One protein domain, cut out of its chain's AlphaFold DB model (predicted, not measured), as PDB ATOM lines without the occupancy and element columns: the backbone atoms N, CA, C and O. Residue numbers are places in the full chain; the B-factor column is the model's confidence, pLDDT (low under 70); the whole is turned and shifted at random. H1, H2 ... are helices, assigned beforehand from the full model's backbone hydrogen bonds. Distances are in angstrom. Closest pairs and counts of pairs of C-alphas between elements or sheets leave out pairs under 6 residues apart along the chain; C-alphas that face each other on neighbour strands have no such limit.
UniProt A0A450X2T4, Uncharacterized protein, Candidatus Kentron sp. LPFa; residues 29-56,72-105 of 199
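What this domain is: This is residues 29 to 56 and 72 to 105 of the 199 residues of an uncharacterized protein of Candidatus Kentron sp. LPFa (UniProt A0A450X2T4). Three helices make a loose, open frame: the long H3 forms its base, H1 and H3 make an open V whose point lies near the beginning of H1 and the end of H3, and the short H2 makes a corner with the beginning of H3. The contacts between the helices are few; residues 35 to 40 of H1 stand free, and the stretch from 47 to 56, with no named element, folds back from the far end of H1. The printed part has 62 residues with three named helices, in the order H1, H2, H3, and no named strand; the class is all helix. The whole is loose, with a radius of gyration of the C-alphas of 13.4 A, and the C-alphas span 36 by 27 by 17 A.

Where its parts are: Find C-alpha 29 at (71.135, 25.851, 143.342); from there H1, residues 29 to 46, runs 25.6 A to C-alpha 46 at (69.417, 35.262, 167.121). Residues 47 to 56 follow, and then comes the cut. Pick up the printed part again at C-alpha 72, where H2, residues 72 to 79, begins. Three residues later look for H3, residues 83 to 103, which is the longest helix and covers 30.1 A, ending at C-alpha 103 at (54.917, 29.519, 143.358).

How they stand to each other: Begin with H1 and look across to H3: they are close but not clearly touching, with the C-alphas of Tyr 31 and Ile 101 the closest at 7.2 A. Their lines stand at a steep tilt of 62 degrees, and they run opposite ways. H1 and H2 are apart. Go on to H2 and H3, which touch only at the corner by their link; H3 does so with residues 83 to 88 alone. There the closest C-alphas are those of Leu 78 and Gly 84, 3.7 A apart, and the two lines are about perpendicular at 84 degrees. Look along the backbones of H1, H2 and H3: in each, every O i to N i+4 pair is within hydrogen-bond range.

The domain as a whole: Look for the two C-alphas farthest apart at Gln 76 and Asn 105, 36.9 A from each other. Residues 57 to 71 are cut out and not printed, and C-alphas 56 and 72 are 14.4 A apart across this cut. The link from H1 to H2 is the link across the cut; the link from H2 to H3 is tight, with 3 residues. In the B-factor column you will find a mean pLDDT of 70.9 for the printed part, with residues 41 to 56 and 72 to 79 under 70. Of these, 41 to 46 belong to H1 and 72 to 79 to H2.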
ATOM      1  N   TRP A  29      70.126  24.923 142.818       81.75
ATOM      2  CA  TRP A  29      71.135  25.851 143.342       81.75
ATOM      3  C   TRP A  29      70.520  27.132 143.904       81.75
ATOM      4  O   TRP A  29      70.954  27.604 144.953       81.75
ATOM      5  N   VAL A  30      69.479  27.663 143.255       80.88
ATOM      6  CA  VAL A  30      68.725  28.826 143.762       80.88
ATOM      7  C   VAL A  30      68.066  28.500 145.102       80.88
ATOM      8  O   VAL A  30      68.181  29.278 146.047       80.88
ATOM      9  N   TYR A  31      67.426  27.332 145.213       79.44
ATOM     10  CA  TYR A  31      66.828  26.874 146.467       79.44
ATOM     11  C   TYR A  31      67.875  26.683 147.571       79.44
ATOM     12  O   TYR A  31      67.665  27.138 148.693       79.44
ATOM     13  N   LEU A  32      69.011  26.056 147.250       78.44
ATOM     14  CA  LEU A  32      70.100  25.847 148.203       78.44
ATOM     15  C   LEU A  32      70.645  27.188 148.721       78.44
ATOM     16  O   LEU A  32      70.782  27.377 149.926       78.44
ATOM     17  N   GLY A  33      70.894  28.146 147.823       80.12
ATOM     18  CA  GLY A  33      71.319  29.496 148.198       80.12
ATOM     19  C   GLY A  33      70.290  30.209 149.077       80.12
ATOM     20  O   GLY A  33      70.652  30.799 150.093       80.12
ATOM     21  N   TYR A  34      69.002  30.102 148.741       78.00
ATOM     22  CA  TYR A  34      67.925  30.670 149.551       78.00
ATOM     23  C   TYR A  34      67.847  30.049 150.954       78.00
ATOM     24  O   TYR A  34      67.679  30.791 151.921       78.00
ATOM     25  N   SER A  35      67.997  28.724 151.096       75.88
ATOM     26  CA  SER A  35      67.942  28.081 152.418       75.88
ATOM     27  C   SER A  35      69.102  28.525 153.310       75.88
ATOM     28  O   SER A  35      68.874  28.876 154.465       75.88
ATOM     29  N   TYR A  36      70.322  28.593 152.764       79.06
ATOM     30  CA  TYR A  36      71.493  29.077 153.499       79.06
ATOM     31  C   TYR A  36      71.368  30.548 153.897       79.06
ATOM     32  O   TYR A  36      71.691  30.903 155.028       79.06
ATOM     33  N   LEU A  37      70.881  31.406 152.995       76.75
ATOM     34  CA  LEU A  37      70.650  32.815 153.316       76.75
ATOM     35  C   LEU A  37      69.588  32.963 154.407       76.75
ATOM     36  O   LEU A  37      69.785  33.739 155.336       76.75
ATOM     37  N   GLY A  38      68.502  32.188 154.339       71.56
ATOM     38  CA  GLY A  38      67.477  32.153 155.382       71.56
ATOM     39  C   GLY A  38      68.043  31.787 156.756       71.56
ATOM     40  O   GLY A  38      67.811  32.514 157.720       71.56
ATOM     41  N   GLU A  39      68.829  30.711 156.848       71.19
ATOM     42  CA  GLU A  39      69.489  30.297 158.096       71.19
ATOM     43  C   GLU A  39      70.483  31.348 158.605       71.19
ATOM     44  O   GLU A  39      70.510  31.639 159.800       71.19
ATOM     45  N   LEU A  40      71.250  31.973 157.708       70.19
ATOM     46  CA  LEU A  40      72.187  33.040 158.053       70.19
ATOM     47  C   LEU A  40      71.463  34.272 158.612       70.19
ATOM     48  O   LEU A  40      71.902  34.833 159.614       70.19
ATOM     49  N   PHE A  41      70.328  34.667 158.025       69.38
ATOM     50  CA  PHE A  41      69.494  35.747 158.560       69.38
ATOM     51  C   PHE A  41      68.895  35.397 159.924       69.38
ATOM     52  O   PHE A  41      68.892  36.248 160.809       69.38
ATOM     53  N   VAL A  42      68.427  34.161 160.123       67.56
ATOM     54  CA  VAL A  42      67.912  33.697 161.424       67.56
ATOM     55  C   VAL A  42      69.019  33.678 162.480       67.56
ATOM     56  O   VAL A  42      68.790  34.087 163.616       67.56
ATOM     57  N   LEU A  43      70.232  33.263 162.116       65.38
ATOM     58  CA  LEU A  43      71.390  33.260 163.008       65.38
ATOM     59  C   LEU A  43      71.821  34.690 163.370       65.38
ATOM     60  O   LEU A  43      72.048  34.981 164.542       65.38
ATOM     61  N   LEU A  44      71.864  35.602 162.393       66.44
ATOM     62  CA  LEU A  44      72.107  37.032 162.624       66.44
ATOM     63  C   LEU A  44      71.022  37.662 163.513       66.44
ATOM     64  O   LEU A  44      71.341  38.489 164.369       66.44
ATOM     65  N   ALA A  45      69.763  37.236 163.356       61.78
ATOM     66  CA  ALA A  45      68.647  37.649 164.208       61.78
ATOM     67  C   ALA A  45      68.833  37.163 165.649       61.78
ATOM     68  O   ALA A  45      68.715  37.945 166.590       61.78
ATOM     69  N   GLY A  46      69.174  35.882 165.818       61.09
ATOM     70  CA  GLY A  46      69.417  35.262 167.121       61.09
ATOM     71  C   GLY A  46      70.627  35.841 167.864       61.09
ATOM     72  O   GLY A  46      70.648  35.819 169.090       61.09
ATOM     73  N   LEU A  47      71.601  36.405 167.142       65.00
ATOM     74  CA  LEU A  47      72.766  37.099 167.706       65.00
ATOM     75  C   LEU A  47      72.513  38.581 168.044       65.00
ATOM     76  O   LEU A  47      73.440  39.270 168.465       65.00
ATOM     77  N   GLY A  48      71.292  39.094 167.864       51.38
ATOM     78  CA  GLY A  48      70.959  40.488 168.188       51.38
ATOM     79  C   GLY A  48      71.515  41.521 167.201       51.38
ATOM     80  O   GLY A  48      71.417  42.720 167.450       51.38
ATOM     81  N   ILE A  49      72.045  41.088 166.049       56.59
ATOM     82  CA  ILE A  49      72.416  41.955 164.915       56.59
ATOM     83  C   ILE A  49      71.161  42.159 164.045       56.59
ATOM     84  O   ILE A  49      71.141  41.938 162.835       56.59
ATOM     85  N   SER A  50      70.045  42.515 164.679       45.53
ATOM     86  CA  SER A  50      68.771  42.760 164.014       45.53
ATOM     87  C   SER A  50      68.669  44.240 163.675       45.53
ATOM     88  O   SER A  50      68.082  45.035 164.407       45.53
ATOM     89  N   ASN A  51      69.269  44.617 162.548       50.78
ATOM     90  CA  ASN A  51      68.937  45.874 161.889       50.78
ATOM     91  C   ASN A  51      67.435  45.831 161.483       50.78
ATOM     92  O   ASN A  51      66.912  44.749 161.188       50.78
ATOM     93  N   PRO A  52      66.734  46.976 161.414       52.72
ATOM     94  CA  PRO A  52      65.270  47.126 161.280       52.72
ATOM     95  C   PRO A  52      64.627  46.532 160.009       52.72
ATOM     96  O   PRO A  52      63.431  46.674 159.791       52.72
ATOM     97  N   ILE A  53      65.391  45.827 159.174       50.75
ATOM     98  CA  ILE A  53      64.895  45.070 158.017       50.75
ATOM     99  C   ILE A  53      64.185  43.775 158.472       50.75
ATOM    100  O   ILE A  53      63.286  43.288 157.786       50.75
ATOM    101  N   MET A  54      64.523  43.231 159.652       46.78
ATOM    102  CA  MET A  54      63.893  42.008 160.179       46.78
ATOM    103  C   MET A  54      62.421  42.176 160.556       46.78
ATOM    104  O   MET A  54      61.646  41.256 160.310       46.78
ATOM    105  N   SER A  55      62.011  43.340 161.071       52.88
ATOM    106  CA  SER A  55      60.605  43.586 161.432       52.88
ATOM    107  C   SER A  55      59.675  43.584 160.215       52.88
ATOM    108  O   SER A  55      58.493  43.289 160.348       52.88
ATOM    109  N   PHE A  56      60.215  43.852 159.022       51.41
ATOM    110  CA  PHE A  56      59.464  43.855 157.766       51.41
ATOM    111  C   PHE A  56      59.391  42.471 157.094       51.41
ATOM    112  O   PHE A  56      58.538  42.238 156.242       51.41
ATOM    113  N   ILE A  72      63.455  56.047 160.626       54.94
ATOM    114  CA  ILE A  72      64.215  57.204 160.155       54.94
ATOM    115  C   ILE A  72      65.628  56.844 159.657       54.94
ATOM    116  O   ILE A  72      66.030  57.362 158.620       54.94
ATOM    117  N   THR A  73      66.377  55.950 160.314       60.28
ATOM    118  CA  THR A  73      67.723  55.543 159.846       60.28
ATOM    119  C   THR A  73      67.662  54.681 158.586       60.28
ATOM    120  O   THR A  73      68.516  54.808 157.712       60.28
ATOM    121  N   VAL A  74      66.616  53.863 158.437       58.47
ATOM    122  CA  VAL A  74      66.350  53.105 157.200       58.47
ATOM    123  C   VAL A  74      65.971  54.047 156.069       58.47
ATOM    124  O   VAL A  74      66.483  53.913 154.963       58.47
ATOM    125  N   VAL A  75      65.117  55.033 156.351       61.94
ATOM    126  CA  VAL A  75      64.705  56.049 155.377       61.94
ATOM    127  C   VAL A  75      65.889  56.925 154.958       61.94
ATOM    128  O   VAL A  75      66.024  57.208 153.775       61.94
ATOM    129  N   GLN A  76      66.785  57.299 155.876       63.47
ATOM    130  CA  GLN A  76      68.011  58.037 155.548       63.47
ATOM    131  C   GLN A  76      68.986  57.212 154.699       63.47
ATOM    132  O   GLN A  76      69.542  57.744 153.745       63.47
ATOM    133  N   PHE A  77      69.149  55.919 154.992       62.97
ATOM    134  CA  PHE A  77      69.974  55.015 154.185       62.97
ATOM    135  C   PHE A  77      69.375  54.762 152.790       62.97
ATOM    136  O   PHE A  77      70.102  54.679 151.804       62.97
ATOM    137  N   LEU A  78      68.043  54.694 152.688       63.66
ATOM    138  CA  LEU A  78      67.315  54.590 151.419       63.66
ATOM    139  C   LEU A  78      67.318  55.894 150.604       63.66
ATOM    140  O   LEU A  78      67.089  55.844 149.398       63.66
ATOM    141  N   ASN A  79      67.569  57.040 151.243       67.88
ATOM    142  CA  ASN A  79      67.608  58.351 150.589       67.88
ATOM    143  C   ASN A  79      68.938  58.639 149.884       67.88
ATOM    144  O   ASN A  79      69.004  59.559 149.071       67.88
ATOM    145  N   ASP A  80      69.995  57.887 150.197       76.12
ATOM    146  CA  ASP A  80      71.245  57.962 149.450       76.12
ATOM    147  C   ASP A  80      71.023  57.299 148.076       76.12
ATOM    148  O   ASP A  80      70.745  56.097 148.020       76.12
ATOM    149  N   PRO A  81      71.086  58.037 146.949       75.94
ATOM    150  CA  PRO A  81      70.673  57.525 145.641       75.94
ATOM    151  C   PRO A  81      71.456  56.284 145.200       75.94
ATOM    152  O   PRO A  81      70.940  55.470 144.432       75.94
ATOM    153  N   TRP A  82      72.684  56.113 145.694       77.50
ATOM    154  CA  TRP A  82      73.510  54.956 145.367       77.50
ATOM    155  C   TRP A  82      73.232  53.772 146.301       77.50
ATOM    156  O   TRP A  82      72.831  52.702 145.842       77.50
ATOM    157  N   ALA A  83      73.377  53.961 147.617       73.75
ATOM    158  CA  ALA A  83      73.184  52.888 148.593       73.75
ATOM    159  C   ALA A  83      71.711  52.451 148.704       73.75
ATOM    160  O   ALA A  83      71.417  51.252 148.724       73.75
ATOM    161  N   GLY A  84      70.781  53.406 148.696       74.06
ATOM    162  CA  GLY A  84      69.344  53.161 148.733       74.06
ATOM    163  C   GLY A  84      68.817  52.499 147.465       74.06
ATOM    164  O   GLY A  84      68.032  51.554 147.550       74.06
ATOM    165  N   GLY A  85      69.313  52.915 146.294       75.81
ATOM    166  CA  GLY A  85      68.984  52.280 145.016       75.81
ATOM    167  C   GLY A  85      69.404  50.806 144.970       75.81
ATOM    168  O   GLY A  85      68.607  49.944 144.593       75.81
ATOM    169  N   ILE A  86      70.626  50.497 145.425       79.31
ATOM    170  CA  ILE A  86      71.129  49.116 145.517       79.31
ATOM    171  C   ILE A  86      70.311  48.300 146.525       79.31
ATOM    172  O   ILE A  86      69.910  47.174 146.222       79.31
ATOM    173  N   ALA A  87      70.023  48.858 147.704       74.81
ATOM    174  CA  ALA A  87      69.238  48.176 148.731       74.81
ATOM    175  C   ALA A  87      67.816  47.845 148.248       74.81
ATOM    176  O   ALA A  87      67.352  46.717 148.427       74.81
ATOM    177  N   LEU A  88      67.148  48.790 147.579       78.00
ATOM    178  CA  LEU A  88      65.828  48.578 146.987       78.00
ATOM    179  C   LEU A  88      65.873  47.491 145.903       78.00
ATOM    180  O   LEU A  88      65.031  46.593 145.896       78.00
ATOM    181  N   ALA A  89      66.873  47.534 145.017       80.12
ATOM    182  CA  ALA A  89      67.045  46.537 143.965       80.12
ATOM    183  C   ALA A  89      67.248  45.123 144.537       80.12
ATOM    184  O   ALA A  89      66.626  44.172 144.062       80.12
ATOM    185  N   LEU A  90      68.059  44.985 145.593       81.94
ATOM    186  CA  LEU A  90      68.251  43.715 146.296       81.94
ATOM    187  C   LEU A  90      66.962  43.224 146.962       81.94
ATOM    188  O   LEU A  90      66.669  42.032 146.901       81.94
ATOM    189  N   LEU A  91      66.168  44.122 147.550       79.44
ATOM    190  CA  LEU A  91      64.890  43.771 148.176       79.44
ATOM    191  C   LEU A  91      63.883  43.273 147.133       79.44
ATOM    192  O   LEU A  91      63.271  42.221 147.322       79.44
ATOM    193  N   VAL A  92      63.756  43.972 146.002       82.31
ATOM    194  CA  VAL A  92      62.903  43.539 144.883       82.31
ATOM    195  C   VAL A  92      63.381  42.196 144.331       82.31
ATOM    196  O   VAL A  92      62.572  41.285 144.155       82.31
ATOM    197  N   MET A  93      64.688  42.030 144.115       85.06
ATOM    198  CA  MET A  93      65.270  40.765 143.660       85.06
ATOM    199  C   MET A  93      64.975  39.623 144.644       85.06
ATOM    200  O   MET A  93      64.546  38.548 144.228       85.06
ATOM    201  N   TRP A  94      65.129  39.859 145.948       83.62
ATOM    202  CA  TRP A  94      64.797  38.892 146.994       83.62
ATOM    203  C   TRP A  94      63.308  38.533 147.003       83.62
ATOM    204  O   TRP A  94      62.957  37.355 147.093       83.62
ATOM    205  N   ALA A  95      62.423  39.523 146.861       79.88
ATOM    206  CA  ALA A  95      60.983  39.300 146.776       79.88
ATOM    207  C   ALA A  95      60.619  38.440 145.556       79.88
ATOM    208  O   ALA A  95      59.855  37.486 145.698       79.88
ATOM    209  N   LEU A  96      61.218  38.709 144.390       85.31
ATOM    210  CA  LEU A  96      61.037  37.894 143.185       85.31
ATOM    211  C   LEU A  96      61.515  36.453 143.396       85.31
ATOM    212  O   LEU A  96      60.789  35.522 143.054       85.31
ATOM    213  N   VAL A  97      62.681  36.253 144.019       81.88
ATOM    214  CA  VAL A  97      63.187  34.912 144.366       81.88
ATOM    215  C   VAL A  97      62.229  34.195 145.322       81.88
ATOM    216  O   VAL A  97      61.898  33.031 145.101       81.88
ATOM    217  N   LYS A  98      61.723  34.883 146.352       80.19
ATOM    218  CA  LYS A  98      60.778  34.310 147.323       80.19
ATOM    219  C   LYS A  98      59.451  33.922 146.666       80.19
ATOM    220  O   LYS A  98      58.934  32.837 146.934       80.19
ATOM    221  N   VAL A  99      58.912  34.780 145.798       82.38
ATOM    222  CA  VAL A  99      57.698  34.493 145.018       82.38
ATOM    223  C   VAL A  99      57.934  33.306 144.088       82.38
ATOM    224  O   VAL A  99      57.116  32.391 144.072       82.38
ATOM    225  N   TYR A 100      59.068  33.268 143.386       80.19
ATOM    226  CA  TYR A 100      59.440  32.160 142.509       80.19
ATOM    227  C   TYR A 100      59.505  30.826 143.269       80.19
ATOM    228  O   TYR A 100      58.863  29.857 142.870       80.19
ATOM    229  N   ILE A 101      60.184  30.789 144.421       79.06
ATOM    230  CA  ILE A 101      60.291  29.585 145.263       79.06
ATOM    231  C   ILE A 101      58.926  29.119 145.772       79.06
ATOM    232  O   ILE A 101      58.661  27.913 145.790       79.06
ATOM    233  N   ARG A 102      58.067  30.058 146.187       78.56
ATOM    234  CA  ARG A 102      56.738  29.754 146.728       78.56
ATOM    235  C   ARG A 102      55.769  29.275 145.648       78.56
ATOM    236  O   ARG A 102      54.997  28.364 145.916       78.56
ATOM    237  N   ASN A 103      55.816  29.866 144.457       78.81
ATOM    238  CA  ASN A 103      54.917  29.519 143.358       78.81
ATOM    239  C   ASN A 103      55.230  28.133 142.768       78.81
ATOM    240  O   ASN A 103      54.330  27.364 142.463       78.81
ATOM    241  N   GLU A 104      56.512  27.786 142.657       75.94
ATOM    242  CA  GLU A 104      56.977  26.554 141.999       75.94
ATOM    243  C   GLU A 104      57.099  25.345 142.949       75.94
ATOM    244  O   GLU A 104      57.622  24.300 142.557       75.94
ATOM    245  N   ASN A 105      56.675  25.471 144.216       81.50
ATOM    246  CA  ASN A 105      56.867  24.445 145.255       81.50
ATOM    247  C   ASN A 105      58.308  23.888 145.282       81.50
ATOM    248  O   ASN A 105      58.532  22.698 145.540       81.50
TER     249      ASN A 105